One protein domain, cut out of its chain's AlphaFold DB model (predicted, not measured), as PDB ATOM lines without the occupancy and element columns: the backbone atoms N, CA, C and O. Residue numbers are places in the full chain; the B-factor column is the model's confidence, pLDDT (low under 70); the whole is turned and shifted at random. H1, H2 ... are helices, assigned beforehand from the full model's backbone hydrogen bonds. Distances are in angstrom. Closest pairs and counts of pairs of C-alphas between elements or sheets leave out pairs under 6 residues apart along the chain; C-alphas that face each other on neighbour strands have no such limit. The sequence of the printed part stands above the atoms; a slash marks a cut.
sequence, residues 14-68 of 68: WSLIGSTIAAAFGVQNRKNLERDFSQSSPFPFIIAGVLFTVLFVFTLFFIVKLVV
ATOM      1  N   TRP A  14      89.748 124.745  99.038       81.25
ATOM      2  CA  TRP A  14      89.695 125.142  97.627       81.25
ATOM      3  C   TRP A  14      89.220 126.584  97.394       81.25
ATOM      4  O   TRP A  14      89.712 127.264  96.496       81.25
ATOM      5  N   SER A  15      88.303 127.081  98.227       78.12
ATOM      6  CA  SER A  15      87.846 128.475  98.187       78.12
ATOM      7  C   SER A  15      88.948 129.435  98.641       78.12
ATOM      8  O   SER A  15      89.089 130.519  98.072       78.12
ATOM      9  N   LEU A  16      89.769 129.022  99.609       82.06
ATOM     10  CA  LEU A  16      90.915 129.797 100.088       82.06
ATOM     11  C   LEU A  16      91.986 129.960  98.999       82.06
ATOM     12  O   LEU A  16      92.474 131.070  98.779       82.06
ATOM     13  N   ILE A  17      92.289 128.881  98.270       84.06
ATOM     14  CA  ILE A  17      93.230 128.896  97.139       84.06
ATOM     15  C   ILE A  17      92.712 129.807  96.021       84.06
ATOM     16  O   ILE A  17      93.425 130.712  95.589       84.06
ATOM     17  N   GLY A  18      91.453 129.634  95.604       80.12
ATOM     18  CA  GLY A  18      90.851 130.464  94.557       80.12
ATOM     19  C   GLY A  18      90.813 131.951  94.922       80.12
ATOM     20  O   GLY A  18      91.138 132.799  94.096       80.12
ATOM     21  N   SER A  19      90.495 132.271  96.181       69.81
ATOM     22  CA  SER A  19      90.497 133.652  96.684       69.81
ATOM     23  C   SER A  19      91.900 134.273  96.681       69.81
ATOM     24  O   SER A  19      92.055 135.440  96.330       69.81
ATOM     25  N   THR A  20      92.932 133.490  97.016       77.88
ATOM     26  CA  THR A  20      94.336 133.940  97.035       77.88
ATOM     27  C   THR A  20      94.855 134.214  95.623       77.88
ATOM     28  O   THR A  20      95.498 135.234  95.389       77.88
ATOM     29  N   ILE A  21      94.513 133.350  94.663       76.81
ATOM     30  CA  ILE A  21      94.866 133.530  93.249       76.81
ATOM     31  C   ILE A  21      94.130 134.746  92.667       76.81
ATOM     32  O   ILE A  21      94.760 135.605  92.059       76.81
ATOM     33  N   ALA A  22      92.823 134.884  92.904       72.81
ATOM     34  CA  ALA A  22      92.053 136.037  92.425       72.81
ATOM     35  C   ALA A  22      92.572 137.373  92.990       72.81
ATOM     36  O   ALA A  22      92.638 138.365  92.264       72.81
ATOM     37  N   ALA A  23      92.996 137.385  94.258       67.75
ATOM     38  CA  ALA A  23      93.652 138.536  94.873       67.75
ATOM     39  C   ALA A  23      95.021 138.837  94.235       67.75
ATOM     40  O   ALA A  23      95.326 140.001  93.989       67.75
ATOM     41  N   ALA A  24      95.811 137.811  93.902       70.06
ATOM     42  CA  ALA A  24      97.101 137.970  93.225       70.06
ATOM     43  C   ALA A  24      96.973 138.490  91.778       70.06
ATOM     44  O   ALA A  24      97.841 139.223  91.314       70.06
ATOM     45  N   PHE A  25      95.879 138.160  91.080       73.88
ATOM     46  CA  PHE A  25      95.573 138.660  89.729       73.88
ATOM     47  C   PHE A  25      94.846 140.020  89.712       73.88
ATOM     48  O   PHE A  25      94.520 140.524  88.640       73.88
ATOM     49  N   GLY A  26      94.566 140.625  90.872       65.00
ATOM     50  CA  GLY A  26      93.900 141.930  90.967       65.00
ATOM     51  C   GLY A  26      92.386 141.911  90.705       65.00
ATOM     52  O   GLY A  26      91.739 142.954  90.782       65.00
ATOM     53  N   VAL A  27      91.784 140.741  90.461       60.22
ATOM     54  CA  VAL A  27      90.323 140.572  90.348       60.22
ATOM     55  C   VAL A  27      89.761 140.346  91.749       60.22
ATOM     56  O   VAL A  27      89.269 139.277  92.121       60.22
ATOM     57  N   GLN A  28      89.914 141.366  92.587       57.69
ATOM     58  CA  GLN A  28      89.513 141.304  93.977       57.69
ATOM     59  C   GLN A  28      87.989 141.452  94.066       57.69
ATOM     60  O   GLN A  28      87.424 142.511  93.797       57.69
ATOM     61  N   ASN A  29      87.304 140.364  94.433       67.88
ATOM     62  CA  ASN A  29      85.875 140.385  94.740       67.88
ATOM     63  C   ASN A  29      85.590 141.500  95.769       67.88
ATOM     64  O   ASN A  29      86.352 141.646  96.728       67.88
ATOM     65  N   ARG A  30      84.495 142.261  95.608       68.31
ATOM     66  CA  ARG A  30      84.162 143.442  96.441       68.31
ATOM     67  C   ARG A  30      84.235 143.164  97.947       68.31
ATOM     68  O   ARG A  30      84.643 144.030  98.705       68.31
ATOM     69  N   LYS A  31      83.946 141.927  98.361       73.19
ATOM     70  CA  LYS A  31      84.069 141.444  99.744       73.19
ATOM     71  C   LYS A  31      85.503 141.473 100.297       73.19
ATOM     72  O   LYS A  31      85.704 141.796 101.465       73.19
ATOM     73  N   ASN A  32      86.497 141.104  99.489       71.75
ATOM     74  CA  ASN A  32      87.902 141.152  99.903       71.75
ATOM     75  C   ASN A  32      88.356 142.610 100.018       71.75
ATOM     76  O   ASN A  32      89.068 142.945 100.951       71.75
ATOM     77  N   LEU A  33      87.875 143.460  99.112       76.25
ATOM     78  CA  LEU A  33      88.144 144.889  99.098       76.25
ATOM     79  C   LEU A  33      87.515 145.603 100.311       76.25
ATOM     80  O   LEU A  33      88.222 146.291 101.034       76.25
ATOM     81  N   GLU A  34      86.234 145.376 100.616       78.06
ATOM     82  CA  GLU A  34      85.571 145.915 101.819       78.06
ATOM     83  C   GLU A  34      86.284 145.516 103.113       78.06
ATOM     84  O   GLU A  34      86.463 146.343 104.003       78.06
ATOM     85  N   ARG A  35      86.721 144.256 103.220       76.50
ATOM     86  CA  ARG A  35      87.482 143.771 104.377       76.50
ATOM     87  C   ARG A  35      88.829 144.479 104.511       76.50
ATOM     88  O   ARG A  35      89.230 144.775 105.633       76.50
ATOM     89  N   ASP A  36      89.506 144.737 103.399       76.25
ATOM     90  CA  ASP A  36      90.812 145.393 103.385       76.25
ATOM     91  C   ASP A  36      90.676 146.908 103.648       76.25
ATOM     92  O   ASP A  36      91.480 147.470 104.383       76.25
ATOM     93  N   PHE A  37      89.597 147.544 103.173       73.44
ATOM     94  CA  PHE A  37      89.252 148.944 103.472       73.44
ATOM     95  C   PHE A  37      88.655 149.162 104.871       73.44
ATOM     96  O   PHE A  37      88.640 150.290 105.355       73.44
ATOM     97  N   SER A  38      88.189 148.102 105.533       79.31
ATOM     98  CA  SER A  38      87.742 148.151 106.934       79.31
ATOM     99  C   SER A  38      88.900 148.016 107.935       79.31
ATOM    100  O   SER A  38      88.677 148.102 109.142       79.31
ATOM    101  N   GLN A  39      90.130 147.768 107.471       76.31
ATOM    102  CA  GLN A  39      91.314 147.719 108.329       76.31
ATOM    103  C   GLN A  39      91.725 149.133 108.753       76.31
ATOM    104  O   GLN A  39      91.705 150.068 107.958       76.31
ATOM    105  N   SER A  40      92.162 149.287 110.003       80.38
ATOM    106  CA  SER A  40      92.538 150.587 110.574       80.38
ATOM    107  C   SER A  40      93.842 151.169 110.018       80.38
ATOM    108  O   SER A  40      94.141 152.335 110.272       80.38
ATOM    109  N   SER A  41      94.636 150.381 109.287       85.50
ATOM    110  CA  SER A  41      95.932 150.814 108.770       85.50
ATOM    111  C   SER A  41      96.262 150.192 107.408       85.50
ATOM    112  O   SER A  41      96.173 148.972 107.260       85.50
ATOM    113  N   PRO A  42      96.720 150.997 106.427       85.38
ATOM    114  CA  PRO A  42      97.148 150.510 105.117       85.38
ATOM    115  C   PRO A  42      98.572 149.927 105.119       85.38
ATOM    116  O   PRO A  42      98.985 149.300 104.143       85.38
ATOM    117  N   PHE A  43      99.341 150.113 106.198       90.81
ATOM    118  CA  PHE A  43     100.754 149.718 106.268       90.81
ATOM    119  C   PHE A  43     101.030 148.238 105.941       90.81
ATOM    120  O   PHE A  43     101.962 147.985 105.176       90.81
ATOM    121  N   PRO A  44     100.250 147.254 106.437       86.00
ATOM    122  CA  PRO A  44     100.480 145.846 106.113       86.00
ATOM    123  C   PRO A  44     100.405 145.555 104.608       86.00
ATOM    124  O   PRO A  44     101.183 144.753 104.096       86.00
ATOM    125  N   PHE A  45      99.515 146.244 103.886       84.38
ATOM    126  CA  PHE A  45      99.347 146.081 102.441       84.38
ATOM    127  C   PHE A  45     100.516 146.677 101.659       84.38
ATOM    128  O   PHE A  45     100.991 146.062 100.707       84.38
ATOM    129  N   ILE A  46     101.024 147.837 102.088       87.69
ATOM    130  CA  ILE A  46     102.202 148.470 101.478       87.69
ATOM    131  C   ILE A  46     103.426 147.563 101.638       87.69
ATOM    132  O   ILE A  46     104.130 147.303 100.665       87.69
ATOM    133  N   ILE A  47     103.653 147.035 102.844       92.88
ATOM    134  CA  ILE A  47     104.776 146.127 103.118       92.88
ATOM    135  C   ILE A  47     104.654 144.853 102.274       92.88
ATOM    136  O   ILE A  47     105.629 144.445 101.642       92.88
ATOM    137  N   ALA A  48     103.461 144.252 102.220       88.19
ATOM    138  CA  ALA A  48     103.205 143.072 101.400       88.19
ATOM    139  C   ALA A  48     103.458 143.342  99.907       88.19
ATOM    140  O   ALA A  48     104.111 142.537  99.243       88.19
ATOM    141  N   GLY A  49     102.999 144.489  99.396       87.00
ATOM    142  CA  GLY A  49     103.221 144.911  98.015       87.00
ATOM    143  C   GLY A  49     104.704 145.089  97.693       87.00
ATOM    144  O   GLY A  49     105.187 144.518  96.721       87.00
ATOM    145  N   VAL A  50     105.449 145.802  98.542       96.06
ATOM    146  CA  VAL A  50     106.896 146.012  98.357       96.06
ATOM    147  C   VAL A  50     107.655 144.685  98.377       96.06
ATOM    148  O   VAL A  50     108.465 144.437  97.486       96.06
ATOM    149  N   LEU A  51     107.376 143.808  99.348       96.19
ATOM    150  CA  LEU A  51     108.006 142.486  99.424       96.19
ATOM    151  C   LEU A  51     107.733 141.657  98.167       96.19
ATOM    152  O   LEU A  51     108.657 141.063  97.608       96.19
ATOM    153  N   PHE A  52     106.484 141.650  97.701       92.12
ATOM    154  CA  PHE A  52     106.102 140.961  96.476       92.12
ATOM    155  C   PHE A  52     106.839 141.522  95.254       92.12
ATOM    156  O   PHE A  52     107.408 140.752  94.482       92.12
ATOM    157  N   THR A  53     106.889 142.848  95.094       94.50
ATOM    158  CA  THR A  53     107.589 143.493  93.975       94.50
ATOM    159  C   THR A  53     109.077 143.160  93.972       94.50
ATOM    160  O   THR A  53     109.619 142.811  92.925       94.50
ATOM    161  N   VAL A  54     109.737 143.220  95.131       98.06
ATOM    162  CA  VAL A  54     111.158 142.864  95.257       98.06
ATOM    163  C   VAL A  54     111.384 141.412  94.829       98.06
ATOM    164  O   VAL A  54     112.240 141.145  93.985       98.06
ATOM    165  N   LEU A  55     110.579 140.481  95.345       97.88
ATOM    166  CA  LEU A  55     110.669 139.060  95.000       97.88
ATOM    167  C   LEU A  55     110.433 138.819  93.503       97.88
ATOM    168  O   LEU A  55     111.158 138.043  92.875       97.88
ATOM    169  N   PHE A  56     109.456 139.508  92.916       95.31
ATOM    170  CA  PHE A  56     109.148 139.420  91.494       95.31
ATOM    171  C   PHE A  56     110.329 139.871  90.623       95.31
ATOM    172  O   PHE A  56     110.738 139.142  89.720       95.31
ATOM    173  N   VAL A  57     110.935 141.021  90.935       97.75
ATOM    174  CA  VAL A  57     112.107 141.535  90.205       97.75
ATOM    175  C   VAL A  57     113.281 140.562  90.288       97.75
ATOM    176  O   VAL A  57     113.886 140.260  89.260       97.75
ATOM    177  N   PHE A  58     113.581 140.021  91.473       98.31
ATOM    178  CA  PHE A  58     114.639 139.017  91.617       98.31
ATOM    179  C   PHE A  58     114.348 137.753  90.812       98.31
ATOM    180  O   PHE A  58     115.244 137.231  90.154       98.31
ATOM    181  N   THR A  59     113.098 137.290  90.812       97.62
ATOM    182  CA  THR A  59     112.681 136.126  90.020       97.62
ATOM    183  C   THR A  59     112.958 136.351  88.534       97.62
ATOM    184  O   THR A  59     113.611 135.523  87.902       97.62
ATOM    185  N   LEU A  60     112.539 137.496  87.985       97.12
ATOM    186  CA  LEU A  60     112.819 137.845  86.590       97.12
ATOM    187  C   LEU A  60     114.321 137.966  86.318       97.12
ATOM    188  O   LEU A  60     114.800 137.456  85.309       97.12
ATOM    189  N   PHE A  61     115.074 138.592  87.224       97.69
ATOM    190  CA  PHE A  61     116.526 138.714  87.109       97.69
ATOM    191  C   PHE A  61     117.216 137.345  87.016       97.69
ATOM    192  O   PHE A  61     118.049 137.141  86.131       97.69
ATOM    193  N   PHE A  62     116.853 136.395  87.883       98.12
ATOM    194  CA  PHE A  62     117.401 135.038  87.846       98.12
ATOM    195  C   PHE A  62     117.025 134.298  86.565       98.12
ATOM    196  O   PHE A  62     117.878 133.626  85.993       98.12
ATOM    197  N   ILE A  63     115.786 134.449  86.087       97.94
ATOM    198  CA  ILE A  63     115.355 133.864  84.811       97.94
ATOM    199  C   ILE A  63     116.217 134.401  83.667       97.94
ATOM    200  O   ILE A  63     116.756 133.614  82.894       97.94
ATOM    201  N   VAL A  64     116.402 135.722  83.586       97.69
ATOM    202  CA  VAL A  64     117.244 136.344  82.551       97.69
ATOM    203  C   VAL A  64     118.670 135.804  82.623       97.69
ATOM    204  O   VAL A  64     119.216 135.431  81.598       97.69
ATOM    205  N   LYS A  65     119.243 135.694  83.825       97.00
ATOM    206  CA  LYS A  65     120.591 135.146  84.052       97.00
ATOM    207  C   LYS A  65     120.746 133.656  83.747       97.00
ATOM    208  O   LYS A  65     121.867 133.201  83.571       97.00
ATOM    209  N   LEU A  66     119.663 132.887  83.799       97.00
ATOM    210  CA  LEU A  66     119.683 131.452  83.513       97.00
ATOM    211  C   LEU A  66     119.542 131.183  82.013       97.00
ATOM    212  O   LEU A  66     120.056 130.184  81.519       97.00
ATOM    213  N   VAL A  67     118.824 132.059  81.307       95.44
ATOM    214  CA  VAL A  67     118.552 131.933  79.870       95.44
ATOM    215  C   VAL A  67     119.616 132.630  79.010       95.44
ATOM    216  O   VAL A  67     119.850 132.182  77.889       95.44
ATOM    217  N   VAL A  68     120.242 133.701  79.514       88.69
ATOM    218  CA  VAL A  68     121.292 134.493  78.839       88.69
ATOM    219  C   VAL A  68     122.642 134.264  79.500       88.69
ATOM    220  O   VAL A  68     123.584 133.900  78.765       88.69
TER     221      VAL A  68
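This is residues 14 to 68 of the 68 residues of an uncharacterized protein of Thalassocella blandensis (UniProt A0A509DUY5). Three helices follow one another round an open hook: short H1, short H2 at the turn, and the long helix H3 as an arm that makes most of the length. The middle of the hook is empty, and no helix touches another; residues 46 to 68, of which 46 to 67 belong to H3, stick out freely. The printed part has 55 residues, with three named helices in the order H1, H2, H3 and no named strand; the class is all helix. The whole is only just loose, close to extended, with a radius of gyration of the C-alphas of 14.8 A, and it is flat, spanning 45 by 28 by 15 A.

Find C-alpha 14 at (89.695, 125.142, 97.627); from there H1 runs over residues 14 to 24, 15.5 A from first to last C-alpha. Look next at residues 30 to 37 for H2, 10.3 A long. H3 begins at C-alpha 43, at (100.754, 149.718, 106.268), and runs over residues 43 to 67 to C-alpha 67 at (118.552, 131.933, 79.870), 36.5 A away.

Going on from H1, you find H1 and H2 only just apart, their closest C-alphas being 8.1 A from each other. H2 and H3 are apart, and so are H1 and H3. In H1, H2 and H3 every O i to N i+4 pair is within hydrogen-bond range.

The two C-alphas farthest apart are those of Ser 38 and Val 68, at 45.8 A. The printed part has no cut and ends at Val 68, the chain's last residue. The links H1 to H2 and H2 to H3 are both tight, with 5 residues each. Residues 37 to 44, of which 37 belongs to H2 and 43 to 44 to H3, stand free. The mean pLDDT of the printed part is 83.9; look for values under 70 at residue 19, residue 23 and residues 26 to 30.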